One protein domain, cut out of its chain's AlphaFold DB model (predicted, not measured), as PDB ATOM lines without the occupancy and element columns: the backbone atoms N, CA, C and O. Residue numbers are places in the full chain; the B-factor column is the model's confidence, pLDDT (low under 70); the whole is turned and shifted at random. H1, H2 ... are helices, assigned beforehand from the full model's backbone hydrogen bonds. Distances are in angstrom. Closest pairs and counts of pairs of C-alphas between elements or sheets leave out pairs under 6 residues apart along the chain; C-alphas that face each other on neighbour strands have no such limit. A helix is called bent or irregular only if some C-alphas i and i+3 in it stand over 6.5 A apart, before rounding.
ATOM      1  N   THR A   2     -16.735  12.384 -18.114       67.25
ATOM      2  CA  THR A   2     -17.628  12.903 -17.052       67.25
ATOM      3  C   THR A   2     -16.891  13.090 -15.725       67.25
ATOM      4  O   THR A   2     -16.853  14.200 -15.210       67.25
ATOM      5  N   THR A   3     -16.170  12.062 -15.261       70.88
ATOM      6  CA  THR A   3     -15.275  12.135 -14.092       70.88
ATOM      7  C   THR A   3     -14.265  13.276 -14.202       70.88
ATOM      8  O   THR A   3     -14.121  14.063 -13.282       70.88
ATOM      9  N   SER A   4     -13.612  13.413 -15.359       74.00
ATOM     10  CA  SER A   4     -12.602  14.442 -15.642       74.00
ATOM     11  C   SER A   4     -13.179  15.864 -15.554       74.00
ATOM     12  O   SER A   4     -12.537  16.762 -15.020       74.00
ATOM     13  N   LEU A   5     -14.407  16.052 -16.049       75.06
ATOM     14  CA  LEU A   5     -15.145  17.313 -16.004       75.06
ATOM     15  C   LEU A   5     -15.612  17.641 -14.575       75.06
ATOM     16  O   LEU A   5     -15.505  18.783 -14.144       75.06
ATOM     17  N   VAL A   6     -16.048  16.629 -13.818       77.19
ATOM     18  CA  VAL A   6     -16.369  16.742 -12.386       77.19
ATOM     19  C   VAL A   6     -15.121  17.110 -11.568       77.19
ATOM     20  O   VAL A   6     -15.177  18.043 -10.769       77.19
ATOM     21  N   SER A   7     -13.967  16.476 -11.814       80.12
ATOM     22  CA  SER A   7     -12.688  16.838 -11.181       80.12
ATOM     23  C   SER A   7     -12.263  18.277 -11.494       80.12
ATOM     24  O   SER A   7     -11.802  18.982 -10.597       80.12
ATOM     25  N   TYR A   8     -12.444  18.733 -12.739       80.06
ATOM     26  CA  TYR A   8     -12.161  20.119 -13.123       80.06
ATOM     27  C   TYR A   8     -13.085  21.116 -12.405       80.06
ATOM     28  O   TYR A   8     -12.605  22.092 -11.831       80.06
ATOM     29  N   LEU A   9     -14.392  20.838 -12.335       81.69
ATOM     30  CA  LEU A   9     -15.335  21.680 -11.593       81.69
ATOM     31  C   LEU A   9     -15.026  21.733 -10.089       81.69
ATOM     32  O   LEU A   9     -15.143  22.801  -9.496       81.69
ATOM     33  N   PHE A  10     -14.584  20.634  -9.466       84.94
ATOM     34  CA  PHE A  10     -14.130  20.675  -8.070       84.94
ATOM     35  C   PHE A  10     -12.892  21.558  -7.874       84.94
ATOM     36  O   PHE A  10     -12.797  22.235  -6.850       84.94
ATOM     37  N   LEU A  11     -11.960  21.584  -8.834       83.44
ATOM     38  CA  LEU A  11     -10.796  22.470  -8.783       83.44
ATOM     39  C   LEU A  11     -11.211  23.945  -8.900       83.44
ATOM     40  O   LEU A  11     -10.782  24.761  -8.087       83.44
ATOM     41  N   GLU A  12     -12.078  24.275  -9.858       81.56
ATOM     42  CA  GLU A  12     -12.608  25.632 -10.049       81.56
ATOM     43  C   GLU A  12     -13.438  26.106  -8.845       81.56
ATOM     44  O   GLU A  12     -13.248  27.225  -8.370       81.56
ATOM     45  N   VAL A  13     -14.294  25.250  -8.272       84.69
ATOM     46  CA  VAL A  13     -15.040  25.577  -7.044       84.69
ATOM     47  C   VAL A  13     -14.107  25.737  -5.845       84.69
ATOM     48  O   VAL A  13     -14.306  26.658  -5.059       84.69
ATOM     49  N   ARG A  14     -13.047  24.925  -5.709       84.56
ATOM     50  CA  ARG A  14     -12.049  25.110  -4.641       84.56
ATOM     51  C   ARG A  14     -11.302  26.440  -4.774       84.56
ATOM     52  O   ARG A  14     -11.125  27.127  -3.771       84.56
ATOM     53  N   GLN A  15     -10.898  26.815  -5.991       81.44
ATOM     54  CA  GLN A  15     -10.292  28.124  -6.260       81.44
ATOM     55  C   GLN A  15     -11.264  29.263  -5.935       81.44
ATOM     56  O   GLN A  15     -10.869  30.232  -5.291       81.44
ATOM     57  N   TRP A  16     -12.532  29.141  -6.336       81.38
ATOM     58  CA  TRP A  16     -13.566  30.139  -6.064       81.38
ATOM     59  C   TRP A  16     -13.830  30.307  -4.562       81.38
ATOM     60  O   TRP A  16     -13.756  31.433  -4.083       81.38
ATOM     61  N   LEU A  17     -14.031  29.213  -3.814       81.06
ATOM     62  CA  LEU A  17     -14.219  29.224  -2.353       81.06
ATOM     63  C   LEU A  17     -13.048  29.911  -1.633       81.06
ATOM     64  O   LEU A  17     -13.266  30.810  -0.827       81.06
ATOM     65  N   SER A  18     -11.807  29.557  -1.984       81.19
ATOM     66  CA  SER A  18     -10.608  30.212  -1.443       81.19
ATOM     67  C   SER A  18     -10.533  31.700  -1.821       81.19
ATOM     68  O   SER A  18     -10.198  32.529  -0.980       81.19
ATOM     69  N   SER A  19     -10.929  32.069  -3.046       77.44
ATOM     70  CA  SER A  19     -10.938  33.468  -3.515       77.44
ATOM     71  C   SER A  19     -11.962  34.356  -2.794       77.44
ATOM     72  O   SER A  19     -11.812  35.575  -2.809       77.44
ATOM     73  N   ILE A  20     -12.990  33.767  -2.173       73.50
ATOM     74  CA  ILE A  20     -13.989  34.469  -1.348       73.50
ATOM     75  C   ILE A  20     -13.773  34.271   0.164       73.50
ATOM     76  O   ILE A  20     -14.641  34.635   0.951       73.50
ATOM     77  N   GLY A  21     -12.634  33.701   0.577       71.81
ATOM     78  CA  GLY A  21     -12.269  33.519   1.988       71.81
ATOM     79  C   GLY A  21     -12.943  32.344   2.708       71.81
ATOM     80  O   GLY A  21     -12.861  32.265   3.929       71.81
ATOM     81  N   VAL A  22     -13.595  31.422   1.991       75.75
ATOM     82  CA  VAL A  22     -14.237  30.237   2.590       75.75
ATOM     83  C   VAL A  22     -13.227  29.092   2.702       75.75
ATOM     84  O   VAL A  22     -13.160  28.196   1.854       75.75
ATOM     85  N   GLU A  23     -12.428  29.127   3.770       72.38
ATOM     86  CA  GLU A  23     -11.494  28.051   4.129       72.38
ATOM     87  C   GLU A  23     -12.164  26.979   5.002       72.38
ATOM     88  O   GLU A  23     -11.873  25.788   4.860       72.38
ATOM     89  N   GLN A  24     -13.135  27.363   5.832       77.12
ATOM     90  CA  GLN A  24     -13.970  26.481   6.646       77.12
ATOM     91  C   GLN A  24     -15.459  26.808   6.460       77.12
ATOM     92  O   GLN A  24     -15.860  27.953   6.266       77.12
ATOM     93  N   TYR A  25     -16.322  25.806   6.644       71.38
ATOM     94  CA  TYR A  25     -17.784  25.956   6.615       71.38
ATOM     95  C   TYR A  25     -18.349  26.944   7.662       71.38
ATOM     96  O   TYR A  25     -19.538  27.255   7.633       71.38
ATOM     97  N   LYS A  26     -17.522  27.397   8.615       69.06
ATOM     98  CA  LYS A  26     -17.874  28.356   9.673       69.06
ATOM     99  C   LYS A  26     -17.722  29.812   9.237       69.06
ATOM    100  O   LYS A  26     -18.320  30.678   9.868       69.06
ATOM    101  N   ASP A  27     -16.966  30.072   8.174       61.72
ATOM    102  CA  ASP A  27     -16.478  31.413   7.823       61.72
ATOM    103  C   ASP A  27     -17.516  32.241   7.040       61.72
ATOM    104  O   ASP A  27     -17.250  33.355   6.592       61.72
ATOM    105  N   ILE A  28     -18.722  31.699   6.848       59.75
ATOM    106  CA  ILE A  28     -19.752  32.291   5.999       59.75
ATOM    107  C   ILE A  28     -20.640  33.240   6.784       59.75
ATOM    108  O   ILE A  28     -21.324  32.867   7.739       59.75
ATOM    109  N   VAL A  29     -20.686  34.474   6.288       59.97
ATOM    110  CA  VAL A  29     -21.563  35.543   6.755       59.97
ATOM    111  C   VAL A  29     -23.023  35.084   6.678       59.97
ATOM    112  O   VAL A  29     -23.631  35.088   5.605       59.97
ATOM    113  N   LYS A  30     -23.621  34.731   7.831       66.56
ATOM    114  CA  LYS A  30     -25.046  34.350   7.919       66.56
ATOM    115  C   LYS A  30     -25.977  35.435   7.336       66.56
ATOM    116  O   LYS A  30     -27.079  35.116   6.925       66.56
ATOM    117  N   ASN A  31     -25.537  36.689   7.219       65.81
ATOM    118  CA  ASN A  31     -26.333  37.825   6.733       65.81
ATOM    119  C   ASN A  31     -26.340  38.025   5.198       65.81
ATOM    120  O   ASN A  31     -26.858  39.041   4.737       65.81
ATOM    121  N   GLN A  32     -25.772  37.100   4.410       71.94
ATOM    122  CA  GLN A  32     -25.715  37.181   2.940       71.94
ATOM    123  C   GLN A  32     -26.262  35.913   2.263       71.94
ATOM    124  O   GLN A  32     -26.129  34.809   2.796       71.94
ATOM    125  N   VAL A  33     -26.846  36.056   1.067       77.44
ATOM    126  CA  VAL A  33     -27.262  34.936   0.200       77.44
ATOM    127  C   VAL A  33     -27.207  35.318  -1.287       77.44
ATOM    128  O   VAL A  33     -27.415  36.471  -1.653       77.44
ATOM    129  N   THR A  34     -26.956  34.330  -2.150       77.44
ATOM    130  CA  THR A  34     -27.176  34.406  -3.602       77.44
ATOM    131  C   THR A  34     -27.852  33.126  -4.087       77.44
ATOM    132  O   THR A  34     -27.457  32.028  -3.696       77.44
ATOM    133  N   PHE A  35     -28.851  33.252  -4.962       77.31
ATOM    134  CA  PHE A  35     -29.483  32.109  -5.630       77.31
ATOM    135  C   PHE A  35     -28.687  31.626  -6.858       77.31
ATOM    136  O   PHE A  35     -29.016  30.583  -7.427       77.31
ATOM    137  N   HIS A  36     -27.636  32.341  -7.276       76.56
ATOM    138  CA  HIS A  36     -26.870  32.068  -8.494       76.56
ATOM    139  C   HIS A  36     -25.572  31.291  -8.199       76.56
ATOM    140  O   HIS A  36     -24.499  31.875  -8.065       76.56
ATOM    141  N   ILE A  37     -25.662  29.956  -8.115       77.56
ATOM    142  CA  ILE A  37     -24.517  29.067  -7.810       77.56
ATOM    143  C   ILE A  37     -24.268  27.987  -8.890       77.56
ATOM    144  O   ILE A  37     -24.247  26.789  -8.590       77.56
ATOM    145  N   PRO A  38     -24.061  28.368 -10.168       71.81
ATOM    146  CA  PRO A  38     -24.074  27.443 -11.307       71.81
ATOM    147  C   PRO A  38     -23.074  26.284 -11.191       71.81
ATOM    148  O   PRO A  38     -23.424  25.153 -11.515       71.81
ATOM    149  N   LEU A  39     -21.861  26.521 -10.676       78.06
ATOM    150  CA  LEU A  39     -20.830  25.478 -10.556       78.06
ATOM    151  C   LEU A  39     -21.255  24.325  -9.628       78.06
ATOM    152  O   LEU A  39     -21.044  23.160  -9.962       78.06
ATOM    153  N   HIS A  40     -21.918  24.637  -8.509       85.50
ATOM    154  CA  HIS A  40     -22.461  23.642  -7.577       85.50
ATOM    155  C   HIS A  40     -23.531  22.782  -8.266       85.50
ATOM    156  O   HIS A  40     -23.514  21.553  -8.180       85.50
ATOM    157  N   ARG A  41     -24.415  23.418  -9.042       83.69
ATOM    158  CA  ARG A  41     -25.486  22.735  -9.782       83.69
ATOM    159  C   ARG A  41     -24.949  21.886 -10.934       83.69
ATOM    160  O   ARG A  41     -25.450  20.787 -11.140       83.69
ATOM    161  N   TYR A  42     -23.885  22.311 -11.622       80.56
ATOM    162  CA  TYR A  42     -23.212  21.471 -12.622       80.56
ATOM    163  C   TYR A  42     -22.523  20.250 -12.007       80.56
ATOM    164  O   TYR A  42     -22.644  19.159 -12.561       80.56
ATOM    165  N   ILE A  43     -21.865  20.396 -10.849       83.94
ATOM    166  CA  ILE A  43     -21.340  19.251 -10.085       83.94
ATOM    167  C   ILE A  43     -22.485  18.289  -9.744       83.94
ATOM    168  O   ILE A  43     -22.367  17.091  -9.998       83.94
ATOM    169  N   SER A  44     -23.602  18.805  -9.231       86.12
ATOM    170  CA  SER A  44     -24.787  18.017  -8.873       86.12
ATOM    171  C   SER A  44     -25.352  17.224 -10.065       86.12
ATOM    172  O   SER A  44     -25.424  15.994 -10.025       86.12
ATOM    173  N   ILE A  45     -25.651  17.905 -11.177       80.12
ATOM    174  CA  ILE A  45     -26.236  17.308 -12.389       80.12
ATOM    175  C   ILE A  45     -25.288  16.285 -13.038       80.12
ATOM    176  O   ILE A  45     -25.725  15.204 -13.430       80.12
ATOM    177  N   LEU A  46     -23.981  16.567 -13.125       78.62
ATOM    178  CA  LEU A  46     -23.022  15.606 -13.686       78.62
ATOM    179  C   LEU A  46     -22.859  14.358 -12.812       78.62
ATOM    180  O   LEU A  46     -22.708  13.260 -13.351       78.62
ATOM    181  N   ASN A  47     -22.912  14.499 -11.485       81.19
ATOM    182  CA  ASN A  47     -22.906  13.350 -10.584       81.19
ATOM    183  C   ASN A  47     -24.184  12.517 -10.732       81.19
ATOM    184  O   ASN A  47     -24.092  11.295 -10.804       81.19
ATOM    185  N   TYR A  48     -25.348  13.155 -10.884       79.44
ATOM    186  CA  TYR A  48     -26.625  12.469 -11.109       79.44
ATOM    187  C   TYR A  48     -26.585  11.605 -12.373       79.44
ATOM    188  O   TYR A  48     -26.878  10.411 -12.338       79.44
ATOM    189  N   VAL A  49     -26.140  12.195 -13.487       75.69
ATOM    190  CA  VAL A  49     -25.977  11.483 -14.761       75.69
ATOM    191  C   VAL A  49     -24.931  10.366 -14.643       75.69
ATOM    192  O   VAL A  49     -25.118   9.295 -15.213       75.69
ATOM    193  N   SER A  50     -23.853  10.571 -13.883       76.88
ATOM    194  CA  SER A  50     -22.823   9.541 -13.678       76.88
ATOM    195  C   SER A  50     -23.351   8.329 -12.900       76.88
ATOM    196  O   SER A  50     -23.123   7.193 -13.314       76.88
ATOM    197  N   LEU A  51     -24.083   8.574 -11.809       75.75
ATOM    198  CA  LEU A  51     -24.653   7.543 -10.934       75.75
ATOM    199  C   LEU A  51     -25.770   6.750 -11.630       75.75
ATOM    200  O   LEU A  51     -25.779   5.526 -11.559       75.75
ATOM    201  N   ASN A  52     -26.679   7.433 -12.336       71.88
ATOM    202  CA  ASN A  52     -27.888   6.807 -12.890       71.88
ATOM    203  C   ASN A  52     -27.722   6.251 -14.320       71.88
ATOM    204  O   ASN A  52     -28.504   5.393 -14.725       71.88
ATOM    205  N   TYR A  53     -26.726   6.714 -15.094       69.94
ATOM    206  CA  TYR A  53     -26.586   6.364 -16.524       69.94
ATOM    207  C   TYR A  53     -25.210   5.850 -16.961       69.94
ATOM    208  O   TYR A  53     -25.060   5.470 -18.126       69.94
ATOM    209  N   GLN A  54     -24.191   5.877 -16.096       68.81
ATOM    210  CA  GLN A  54     -22.805   5.561 -16.480       68.81
ATOM    211  C   GLN A  54     -22.133   4.533 -15.557       68.81
ATOM    212  O   GLN A  54     -20.909   4.415 -15.584       68.81
ATOM    213  N   ASP A  55     -22.920   3.818 -14.741       66.19
ATOM    214  CA  ASP A  55     -22.462   2.861 -13.719       66.19
ATOM    215  C   ASP A  55     -21.372   3.445 -12.786       66.19
ATOM    216  O   ASP A  55     -20.479   2.746 -12.302       66.19
ATOM    217  N   GLY A  56     -21.407   4.765 -12.560       62.31
ATOM    218  CA  GLY A  56     -20.362   5.492 -11.851       62.31
ATOM    219  C   GLY A  56     -20.443   5.305 -10.340       62.31
ATOM    220  O   GLY A  56     -21.326   5.861  -9.695       62.31
ATOM    221  N   GLU A  57     -19.489   4.586  -9.744       65.88
ATOM    222  CA  GLU A  57     -19.393   4.503  -8.282       65.88
ATOM    223  C   GLU A  57     -19.108   5.881  -7.661       65.88
ATOM    224  O   GLU A  57     -18.160   6.565  -8.052       65.88
ATOM    225  N   LEU A  58     -19.850   6.236  -6.607       66.19
ATOM    226  CA  LEU A  58     -19.696   7.492  -5.858       66.19
ATOM    227  C   LEU A  58     -18.240   7.758  -5.397       66.19
ATOM    228  O   LEU A  58     -17.774   8.895  -5.456       66.19
ATOM    229  N   LYS A  59     -17.496   6.697  -5.036       63.66
ATOM    230  CA  LYS A  59     -16.048   6.717  -4.727       63.66
ATOM    231  C   LYS A  59     -15.177   7.333  -5.811       63.66
ATOM    232  O   LYS A  59     -14.210   8.012  -5.498       63.66
ATOM    233  N   ASN A  60     -15.503   7.061  -7.068       64.50
ATOM    234  CA  ASN A  60     -14.669   7.422  -8.211       64.50
ATOM    235  C   ASN A  60     -15.073   8.786  -8.792       64.50
ATOM    236  O   ASN A  60     -14.458   9.251  -9.749       64.50
ATOM    237  N   LEU A  61     -16.114   9.413  -8.231       68.25
ATOM    238  CA  LEU A  61     -16.637  10.711  -8.642       68.25
ATOM    239  C   LEU A  61     -16.226  11.841  -7.687       68.25
ATOM    240  O   LEU A  61     -15.973  12.946  -8.158       68.25
ATOM    241  N   PHE A  62     -16.122  11.576  -6.379       70.06
ATOM    242  CA  PHE A  62     -15.792  12.576  -5.354       70.06
ATOM    243  C   PHE A  62     -14.385  12.395  -4.757       70.06
ATOM    244  O   PHE A  62     -13.978  11.267  -4.487       70.06
ATOM    245  N   PRO A  63     -13.664  13.488  -4.431       64.12
ATOM    246  CA  PRO A  63     -12.450  13.430  -3.618       64.12
ATOM    247  C   PRO A  63     -12.809  13.207  -2.135       64.12
ATOM    248  O   PRO A  63     -12.776  14.137  -1.330       64.12
ATOM    249  N   ILE A  64     -13.170  11.967  -1.780       59.78
ATOM    250  CA  ILE A  64     -13.601  11.560  -0.422       59.78
ATOM    251  C   ILE A  64     -12.552  11.896   0.655       59.78
ATOM    252  O   ILE A  64     -12.900  12.145   1.805       59.78
ATOM    253  N   GLU A  65     -11.277  11.965   0.279       60.62
ATOM    254  CA  GLU A  65     -10.131  12.239   1.158       60.62
ATOM    255  C   GLU A  65     -10.143  13.627   1.831       60.62
ATOM    256  O   GLU A  65      -9.287  13.902   2.669       60.62
ATOM    257  N   ASN A  66     -11.087  14.519   1.497       76.69
ATOM    258  CA  ASN A  66     -11.201  15.835   2.129       76.69
ATOM    259  C   ASN A  66     -12.648  16.164   2.539       76.69
ATOM    260  O   ASN A  66     -13.378  16.861   1.832       76.69
ATOM    261  N   GLU A  67     -13.035  15.689   3.726       84.25
ATOM    262  CA  GLU A  67     -14.334  15.962   4.358       84.25
ATOM    263  C   GLU A  67     -14.612  17.470   4.507       84.25
ATOM    264  O   GLU A  67     -15.711  17.921   4.195       84.25
ATOM    265  N   MET A  68     -13.612  18.273   4.892       85.38
ATOM    266  CA  MET A  68     -13.764  19.730   5.021       85.38
ATOM    267  C   MET A  68     -14.140  20.400   3.695       85.38
ATOM    268  O   MET A  68     -15.011  21.262   3.671       85.38
ATOM    269  N   PHE A  69     -13.562  19.973   2.572       86.69
ATOM    270  CA  PHE A  69     -13.936  20.476   1.249       86.69
ATOM    271  C   PHE A  69     -15.379  20.102   0.875       86.69
ATOM    272  O   PHE A  69     -16.076  20.915   0.270       86.69
ATOM    273  N   LEU A  70     -15.855  18.913   1.264       88.94
ATOM    274  CA  LEU A  70     -17.255  18.520   1.077       88.94
ATOM    275  C   LEU A  70     -18.197  19.366   1.952       88.94
ATOM    276  O   LEU A  70     -19.237  19.809   1.470       88.94
ATOM    277  N   LEU A  71     -17.820  19.666   3.198       89.38
ATOM    278  CA  LEU A  71     -18.580  20.579   4.058       89.38
ATOM    279  C   LEU A  71     -18.616  22.003   3.478       89.38
ATOM    280  O   LEU A  71     -19.696  22.581   3.376       89.38
ATOM    281  N   ASN A  72     -17.484  22.534   3.002       88.81
ATOM    282  CA  ASN A  72     -17.417  23.844   2.341       88.81
ATOM    283  C   ASN A  72     -18.226  23.890   1.025       88.81
ATOM    284  O   ASN A  72     -18.706  24.952   0.639       88.81
ATOM    285  N   LEU A  73     -18.416  22.753   0.345       88.94
ATOM    286  CA  LEU A  73     -19.262  22.627  -0.849       88.94
ATOM    287  C   LEU A  73     -20.770  22.621  -0.513       88.94
ATOM    288  O   LEU A  73     -21.586  23.051  -1.327       88.94
ATOM    289  N   ALA A  74     -21.155  22.157   0.681       90.62
ATOM    290  CA  ALA A  74     -22.551  22.144   1.139       90.62
ATOM    291  C   ALA A  74     -23.070  23.533   1.535       90.62
ATOM    292  O   ALA A  74     -24.274  23.781   1.470       90.62
ATOM    293  N   VAL A  75     -22.157  24.425   1.931       87.06
ATOM    294  CA  VAL A  75     -22.402  25.789   2.419       87.06
ATOM    295  C   VAL A  75     -23.440  26.548   1.600       87.06
ATOM    296  O   VAL A  75     -24.430  27.012   2.155       87.06
ATOM    297  N   PHE A  76     -23.229  26.690   0.290       87.50
ATOM    298  CA  PHE A  76     -24.066  27.561  -0.536       87.50
ATOM    299  C   PHE A  76     -25.463  26.970  -0.804       87.50
ATOM    300  O   PHE A  76     -26.442  27.675  -0.546       87.50
ATOM    301  N   PRO A  77     -25.602  25.687  -1.200       92.62
ATOM    302  CA  PRO A  77     -26.894  24.998  -1.207       92.62
ATOM    303  C   PRO A  77     -27.642  25.094   0.133       92.62
ATOM    304  O   PRO A  77     -28.829  25.423   0.156       92.62
ATOM    305  N   LEU A  78     -26.958  24.873   1.264       93.25
ATOM    306  CA  LEU A  78     -27.562  24.966   2.596       93.25
ATOM    307  C   LEU A  78     -27.998  26.401   2.922       93.25
ATOM    308  O   LEU A  78     -29.109  26.602   3.410       93.25
ATOM    309  N   ARG A  79     -27.176  27.410   2.601       90.06
ATOM    310  CA  ARG A  79     -27.497  28.825   2.830       90.06
ATOM    311  C   ARG A  79     -28.753  29.255   2.079       90.06
ATOM    312  O   ARG A  79     -29.556  29.983   2.661       90.06
ATOM    313  N   ILE A  80     -28.950  28.782   0.846       90.69
ATOM    314  CA  ILE A  80     -30.172  29.020   0.060       90.69
ATOM    315  C   ILE A  80     -31.382  28.337   0.712       90.69
ATOM    316  O   ILE A  80     -32.428  28.966   0.874       90.69
ATOM    317  N   GLN A  81     -31.249  27.075   1.143       93.25
ATOM    318  CA  GLN A  81     -32.349  26.372   1.815       93.25
ATOM    319  C   GLN A  81     -32.740  27.021   3.151       93.25
ATOM    320  O   GLN A  81     -33.924  27.052   3.462       93.25
ATOM    321  N   VAL A  82     -31.792  27.596   3.902       91.88
ATOM    322  CA  VAL A  82     -32.081  28.431   5.084       91.88
ATOM    323  C   VAL A  82     -32.766  29.741   4.684       91.88
ATOM    324  O   VAL A  82     -33.799  30.090   5.256       91.88
ATOM    325  N   ALA A  83     -32.237  30.439   3.671       88.62
ATOM    326  CA  ALA A  83     -32.735  31.747   3.240       88.62
ATOM    327  C   ALA A  83     -34.216  31.724   2.863       88.62
ATOM    328  O   ALA A  83     -34.937  32.645   3.226       88.62
ATOM    329  N   LYS A  84     -34.696  30.650   2.224       89.44
ATOM    330  CA  LYS A  84     -36.129  30.448   1.947       89.44
ATOM    331  C   LYS A  84     -37.013  30.674   3.175       89.44
ATOM    332  O   LYS A  84     -38.005  31.391   3.084       89.44
ATOM    333  N   TYR A  85     -36.645  30.096   4.317       91.31
ATOM    334  CA  TYR A  85     -37.441  30.179   5.544       91.31
ATOM    335  C   TYR A  85     -37.208  31.484   6.301       91.31
ATOM    336  O   TYR A  85     -38.157  32.021   6.859       91.31
ATOM    337  N   GLU A  86     -35.998  32.047   6.256       87.94
ATOM    338  CA  GLU A  86     -35.757  33.401   6.768       87.94
ATOM    339  C   GLU A  86     -36.585  34.447   6.009       87.94
ATOM    340  O   GLU A  86     -37.218  35.292   6.632       87.94
ATOM    341  N   ILE A  87     -36.630  34.384   4.673       86.25
ATOM    342  CA  ILE A  87     -37.444  35.268   3.823       86.25
ATOM    343  C   ILE A  87     -38.927  35.103   4.177       86.25
ATOM    344  O   ILE A  87     -39.625  36.093   4.374       86.25
ATOM    345  N   MET A  88     -39.389  33.860   4.349       86.00
ATOM    346  CA  MET A  88     -40.775  33.538   4.704       86.00
ATOM    347  C   MET A  88     -41.206  34.051   6.095       86.00
ATOM    348  O   MET A  88     -42.403  34.172   6.344       86.00
ATOM    349  N   THR A  89     -40.273  34.394   6.995       82.94
ATOM    350  CA  THR A  89     -40.609  35.054   8.277       82.94
ATOM    351  C   THR A  89     -41.060  36.507   8.098       82.94
ATOM    352  O   THR A  89     -41.718  37.049   8.982       82.94
ATOM    353  N   ASN A  90     -40.684  37.153   6.986       73.12
ATOM    354  CA  ASN A  90     -40.811  38.589   6.697       73.12
ATOM    355  C   ASN A  90     -40.111  39.554   7.683       73.12
ATOM    356  O   ASN A  90     -39.955  40.730   7.361       73.12
ATOM    357  N   THR A  91     -39.644  39.085   8.843       68.12
ATOM    358  CA  THR A  91     -38.951  39.885   9.869       68.12
ATOM    359  C   THR A  91     -37.443  39.979   9.623       68.12
ATOM    360  O   THR A  91     -36.842  41.018   9.876       68.12
ATOM    361  N   ILE A  92     -36.821  38.914   9.101       71.88
ATOM    362  CA  ILE A  92     -35.352  38.789   8.997       71.88
ATOM    363  C   ILE A  92     -34.757  39.575   7.811       71.88
ATOM    364  O   ILE A  92     -33.603  39.995   7.868       71.88
ATOM    365  N   TRP A  93     -35.544  39.799   6.754       72.19
ATOM    366  CA  TRP A  93     -35.119  40.437   5.495       72.19
ATOM    367  C   TRP A  93     -35.942  41.697   5.159       72.19
ATOM    368  O   TRP A  93     -36.225  41.970   3.994       72.19
ATOM    369  N   SER A  94     -36.340  42.445   6.194       60.19
ATOM    370  CA  SER A  94     -37.192  43.650   6.171       60.19
ATOM    371  C   SER A  94     -37.090  44.494   4.885       60.19
ATOM    372  O   SER A  94     -38.060  44.597   4.128       60.19
ATOM    373  N   GLN A  95     -35.912  45.071   4.625       55.03
ATOM    374  CA  GLN A  95     -35.693  46.124   3.623       55.03
ATOM    375  C   GLN A  95     -35.664  45.650   2.158       55.03
ATOM    376  O   GLN A  95     -35.780  46.476   1.258       55.03
ATOM    377  N   GLN A  96     -35.491  44.348   1.907       58.53
ATOM    378  CA  GLN A  96     -35.348  43.753   0.560       58.53
ATOM    379  C   GLN A  96     -36.363  42.613   0.337       58.53
ATOM    380  O   GLN A  96     -36.201  41.747  -0.524       58.53
ATOM    381  N   SER A  97     -37.404  42.585   1.172       64.69
ATOM    382  CA  SER A  97     -38.287  41.435   1.367       64.69
ATOM    383  C   SER A  97     -39.045  41.015   0.107       64.69
ATOM    384  O   SER A  97     -39.143  39.818  -0.149       64.69
ATOM    385  N   TYR A  98     -39.542  41.949  -0.707       74.75
ATOM    386  CA  TYR A  98     -40.372  41.626  -1.874       74.75
ATOM    387  C   TYR A  98     -39.568  41.003  -3.028       74.75
ATOM    388  O   TYR A  98     -39.935  39.954  -3.558       74.75
ATOM    389  N   GLU A  99     -38.421  41.581  -3.378       73.88
ATOM    390  CA  GLU A  99     -37.519  41.044  -4.399       73.88
ATOM    391  C   GLU A  99     -36.966  39.674  -3.975       73.88
ATOM    392  O   GLU A  99     -36.889  38.749  -4.787       73.88
ATOM    393  N   MET A 100     -36.639  39.509  -2.687       76.19
ATOM    394  CA  MET A 100     -36.185  38.228  -2.141       76.19
ATOM    395  C   MET A 100     -37.309  37.182  -2.077       76.19
ATOM    396  O   MET A 100     -37.047  36.011  -2.355       76.19
ATOM    397  N   GLN A 101     -38.558  37.574  -1.799       81.62
ATOM    398  CA  GLN A 101     -39.733  36.701  -1.937       81.62
ATOM    399  C   GLN A 101     -39.901  36.226  -3.386       81.62
ATOM    400  O   GLN A 101     -40.076  35.029  -3.599       81.62
ATOM    401  N   ILE A 102     -39.779  37.113  -4.384       80.44
ATOM    402  CA  ILE A 102     -39.871  36.741  -5.808       80.44
ATOM    403  C   ILE A 102     -38.770  35.744  -6.198       80.44
ATOM    404  O   ILE A 102     -39.066  34.729  -6.826       80.44
ATOM    405  N   GLN A 103     -37.513  35.987  -5.809       78.94
ATOM    406  CA  GLN A 103     -36.405  35.062  -6.101       78.94
ATOM    407  C   GLN A 103     -36.593  33.705  -5.391       78.94
ATOM    408  O   GLN A 103     -36.348  32.658  -5.990       78.94
ATOM    409  N   SER A 104     -37.088  33.710  -4.147       84.75
ATOM    410  CA  SER A 104     -37.429  32.501  -3.385       84.75
ATOM    411  C   SER A 104     -38.568  31.701  -4.038       84.75
ATOM    412  O   SER A 104     -38.479  30.476  -4.145       84.75
ATOM    413  N   ASP A 105     -39.608  32.381  -4.534       82.62
ATOM    414  CA  ASP A 105     -40.732  31.751  -5.232       82.62
ATOM    415  C   ASP A 105     -40.310  31.162  -6.576       82.62
ATOM    416  O   ASP A 105     -40.547  29.980  -6.818       82.62
ATOM    417  N   MET A 106     -39.578  31.920  -7.400       79.25
ATOM    418  CA  MET A 106     -39.010  31.410  -8.653       79.25
ATOM    419  C   MET A 106     -38.103  30.197  -8.416       79.25
ATOM    420  O   MET A 106     -38.172  29.231  -9.167       79.25
ATOM    421  N   TYR A 107     -37.274  30.202  -7.369       83.31
ATOM    422  CA  TYR A 107     -36.393  29.074  -7.046       83.31
ATOM    423  C   TYR A 107     -37.155  27.798  -6.638       83.31
ATOM    424  O   TYR A 107     -36.711  26.692  -6.948       83.31
ATOM    425  N   CYS A 108     -38.291  27.922  -5.946       81.12
ATOM    426  CA  CYS A 108     -39.090  26.763  -5.533       81.12
ATOM    427  C   CYS A 108     -40.030  26.269  -6.643       81.12
ATOM    428  O   CYS A 108     -40.216  25.060  -6.803       81.12
ATOM    429  N   SER A 109     -40.623  27.201  -7.387       74.75
ATOM    430  CA  SER A 109     -41.754  26.960  -8.275       74.75
ATOM    431  C   SER A 109     -41.359  26.326  -9.609       74.75
ATOM    432  O   SER A 109     -40.334  26.638 -10.214       74.75
ATOM    433  N   THR A 110     -42.226  25.448 -10.113       65.31
ATOM    434  CA  THR A 110     -42.198  24.959 -11.500       65.31
ATOM    435  C   THR A 110     -42.767  25.983 -12.490       65.31
ATOM    436  O   THR A 110     -42.592  25.832 -13.698       65.31
ATOM    437  N   ARG A 111     -43.421  27.052 -12.011       58.72
ATOM    438  CA  ARG A 111     -44.056  28.073 -12.852       58.72
ATOM    439  C   ARG A 111     -43.033  29.037 -13.469       58.72
ATOM    440  O   ARG A 111     -42.721  30.080 -12.900       58.72
ATOM    441  N   GLY A 112     -42.633  28.744 -14.705       49.44
ATOM    442  CA  GLY A 112     -41.876  29.658 -15.569       49.44
ATOM    443  C   GLY A 112     -40.357  29.546 -15.415       49.44
ATOM    444  O   GLY A 112     -39.821  29.453 -14.316       49.44
ATOM    445  N   ASN A 113     -39.648  29.546 -16.550       52.09
ATOM    446  CA  ASN A 113     -38.183  29.416 -16.668       52.09
ATOM    447  C   ASN A 113     -37.543  28.173 -15.996       52.09
ATOM    448  O   ASN A 113     -36.326  28.009 -16.061       52.09
ATOM    449  N   ASN A 114     -38.352  27.273 -15.429       55.47
ATOM    450  CA  ASN A 114     -38.002  25.976 -14.837       55.47
ATOM    451  C   ASN A 114     -37.027  26.040 -13.653       55.47
ATOM    452  O   ASN A 114     -36.331  25.066 -13.375       55.47
ATOM    453  N   CYS A 115     -36.967  27.162 -12.935       65.75
ATOM    454  CA  CYS A 115     -36.005  27.354 -11.847       65.75
ATOM    455  C   CYS A 115     -36.120  26.315 -10.707       65.75
ATOM    456  O   CYS A 115     -35.131  26.099 -10.010       65.75
ATOM    457  N   SER A 116     -37.222  25.564 -10.594       69.75
ATOM    458  CA  SER A 116     -37.337  24.362  -9.749       69.75
ATOM    459  C   SER A 116     -36.203  23.331  -9.911       69.75
ATOM    460  O   SER A 116     -35.837  22.694  -8.920       69.75
ATOM    461  N   TYR A 117     -35.574  23.188 -11.094       75.62
ATOM    462  CA  TYR A 117     -34.412  22.287 -11.244       75.62
ATOM    463  C   TYR A 117     -33.231  22.722 -10.362       75.62
ATOM    464  O   TYR A 117     -32.396  21.897  -9.995       75.62
ATOM    465  N   MET A 118     -33.144  24.012 -10.019       81.88
ATOM    466  CA  MET A 118     -32.110  24.549  -9.135       81.88
ATOM    467  C   MET A 118     -32.289  24.022  -7.713       81.88
ATOM    468  O   MET A 118     -31.316  23.585  -7.106       81.88
ATOM    469  N   ASN A 119     -33.530  23.985  -7.224       86.75
ATOM    470  CA  ASN A 119     -33.875  23.416  -5.925       86.75
ATOM    471  C   ASN A 119     -33.620  21.899  -5.890       86.75
ATOM    472  O   ASN A 119     -32.983  21.420  -4.954       86.75
ATOM    473  N   ASP A 120     -34.007  21.152  -6.931       86.75
ATOM    474  CA  ASP A 120     -33.708  19.713  -7.029       86.75
ATOM    475  C   ASP A 120     -32.191  19.441  -7.106       86.75
ATOM    476  O   ASP A 120     -31.710  18.488  -6.488       86.75
ATOM    477  N   ALA A 121     -31.417  20.287  -7.796       86.25
ATOM    478  CA  ALA A 121     -29.961  20.159  -7.892       86.25
ATOM    479  C   ALA A 121     -29.250  20.509  -6.575       86.25
ATOM    480  O   ALA A 121     -28.307  19.815  -6.185       86.25
ATOM    481  N   ASP A 122     -29.704  21.542  -5.870       91.81
ATOM    482  CA  ASP A 122     -29.134  21.951  -4.585       91.81
ATOM    483  C   ASP A 122     -29.476  20.925  -3.486       91.81
ATOM    484  O   ASP A 122     -28.603  20.550  -2.701       91.81
ATOM    485  N   ILE A 123     -30.702  20.375  -3.481       93.00
ATOM    486  CA  ILE A 123     -31.084  19.246  -2.615       93.00
ATOM    487  C   ILE A 123     -30.257  17.997  -2.946       93.00
ATOM    488  O   ILE A 123     -29.714  17.387  -2.027       93.00
ATOM    489  N   PHE A 124     -30.092  17.623  -4.222       91.19
ATOM    490  CA  PHE A 124     -29.286  16.450  -4.586       91.19
ATOM    491  C   PHE A 124     -27.814  16.593  -4.172       91.19
ATOM    492  O   PHE A 124     -27.206  15.628  -3.712       91.19
ATOM    493  N   LEU A 125     -27.241  17.798  -4.252       91.75
ATOM    494  CA  LEU A 125     -25.874  18.036  -3.788       91.75
ATOM    495  C   LEU A 125     -25.755  17.872  -2.264       91.75
ATOM    496  O   LEU A 125     -24.803  17.250  -1.790       91.75
ATOM    497  N   LEU A 126     -26.744  18.343  -1.497       94.25
ATOM    498  CA  LEU A 126     -26.818  18.095  -0.053       94.25
ATOM    499  C   LEU A 126     -26.998  16.601   0.267       94.25
ATOM    500  O   LEU A 126     -26.359  16.104   1.195       94.25
ATOM    501  N   GLN A 127     -27.793  15.858  -0.513       92.38
ATOM    502  CA  GLN A 127     -27.917  14.397  -0.391       92.38
ATOM    503  C   GLN A 127     -26.574  13.690  -0.635       92.38
ATOM    504  O   GLN A 127     -26.158  12.866   0.174       92.38
ATOM    505  N   LEU A 128     -25.861  14.039  -1.712       88.69
ATOM    506  CA  LEU A 128     -24.549  13.466  -2.027       88.69
ATOM    507  C   LEU A 128     -23.546  13.703  -0.893       88.69
ATOM    508  O   LEU A 128     -22.994  12.747  -0.351       88.69
ATOM    509  N   ILE A 129     -23.358  14.961  -0.485       89.94
ATOM    510  CA  ILE A 129     -22.400  15.336   0.565       89.94
ATOM    511  C   ILE A 129     -22.746  14.641   1.886       89.94
ATOM    512  O   ILE A 129     -21.865  14.060   2.515       89.94
ATOM    513  N   SER A 130     -24.015  14.638   2.297       89.12
ATOM    514  CA  SER A 130     -24.434  14.042   3.574       89.12
ATOM    515  C   SER A 130     -24.309  12.510   3.639       89.12
ATOM    516  O   SER A 130     -24.317  11.954   4.736       89.12
ATOM    517  N   THR A 131     -24.105  11.825   2.503       86.19
ATOM    518  CA  THR A 131     -23.683  10.406   2.468       86.19
ATOM    519  C   THR A 131     -22.165  10.186   2.511       86.19
ATOM    520  O   THR A 131     -21.731   9.044   2.662       86.19
ATOM    521  N   LEU A 132     -21.360  11.246   2.378       85.38
ATOM    522  CA  LEU A 132     -19.894  11.193   2.277       85.38
ATOM    523  C   LEU A 132     -19.148  11.774   3.489       85.38
ATOM    524  O   LEU A 132     -17.972  11.466   3.667       85.38
ATOM    525  N   VAL A 133     -19.805  12.598   4.310       87.25
ATOM    526  CA  VAL A 133     -19.226  13.236   5.510       87.25
ATOM    527  C   VAL A 133     -19.745  12.600   6.807       87.25
ATOM    528  O   VAL A 133     -20.690  11.807   6.801       87.25
ATOM    529  N   ASN A 134     -19.174  12.965   7.955       87.56
ATOM    530  CA  ASN A 134     -19.660  12.525   9.256       87.56
ATOM    531  C   ASN A 134     -21.068  13.074   9.529       87.56
ATOM    532  O   ASN A 134     -21.275  14.262   9.780       87.56
TER     533      ASN A 134
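Overview. This is residues 2 to 134 of the 873 residues of the protein "Hypothetical protein" of Rotaria socialis (UniProt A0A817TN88). The longest helix, H3, crosses H5 in the middle of the domain; the helical hairpin H1 and H2 packs on H5 through H2, and H4 lies at the other end, where it meets residues 84 to 88 of H3 and 116 to 119 of H5. The printed part has 133 residues with five named helices, H1 to H5 in chain order, and no named strand; the class is all helix. It is compact, with a radius of gyration of the C-alphas of 15.5 A, and spans 45 by 33 by 25 A.

Arrangement. H3, residues 67 to 88, touches H5, residues 116 to 130, with residues 70 to 78 alone, at a steep tilt of 42 degrees, opposite ways; the closest C-alphas, of Pro 77 and Asp 122, are 5.1 A apart. H5 is the hub, touching three helices. H2, residues 38 to 53, touches it about perpendicular at 74 degrees, the closest C-alphas being those of Ser 44 and Leu 125, 5.2 A. H1, residues 2 to 19, forms a hairpin with H2, at a shallow tilt of 24 degrees; C-alphas 6 and 43 are closest, 6.0 A. H4, residues 94 to 108, touches H3, closest at the C-alphas of Lys 84 and Ser 104, 5.9 A. H1 and H4 are apart. Every O i to N i+4 pair is within hydrogen-bond range in H1, H2 and H5, but 15 of 18 in H3 and 9 of 11 in H4.

Along the chain. H3 is 31.8 A long, with a kink of 36 degrees near residue 74; it is irregular, only just, with C-alphas 73 and 76 6.9 A apart. H4 is irregular too, with C-alphas 95 and 98 8.5 A apart. H1, 25.5 A long, begins at C-alpha 2 (-17.628, 12.903, -17.052), and H5 ends at C-alpha 130 (-24.434, 14.042, 3.574).

Size, cuts and confidence. The farthest C-alphas, of Asp 55 and Gln 95, are 48.5 A apart. The printed part has no cut; the links H1 to H2 and H2 to H3 are long. Mean pLDDT of the printed part is 77.8, and residues 53 to 61 and 110 to 116 are among those under 70.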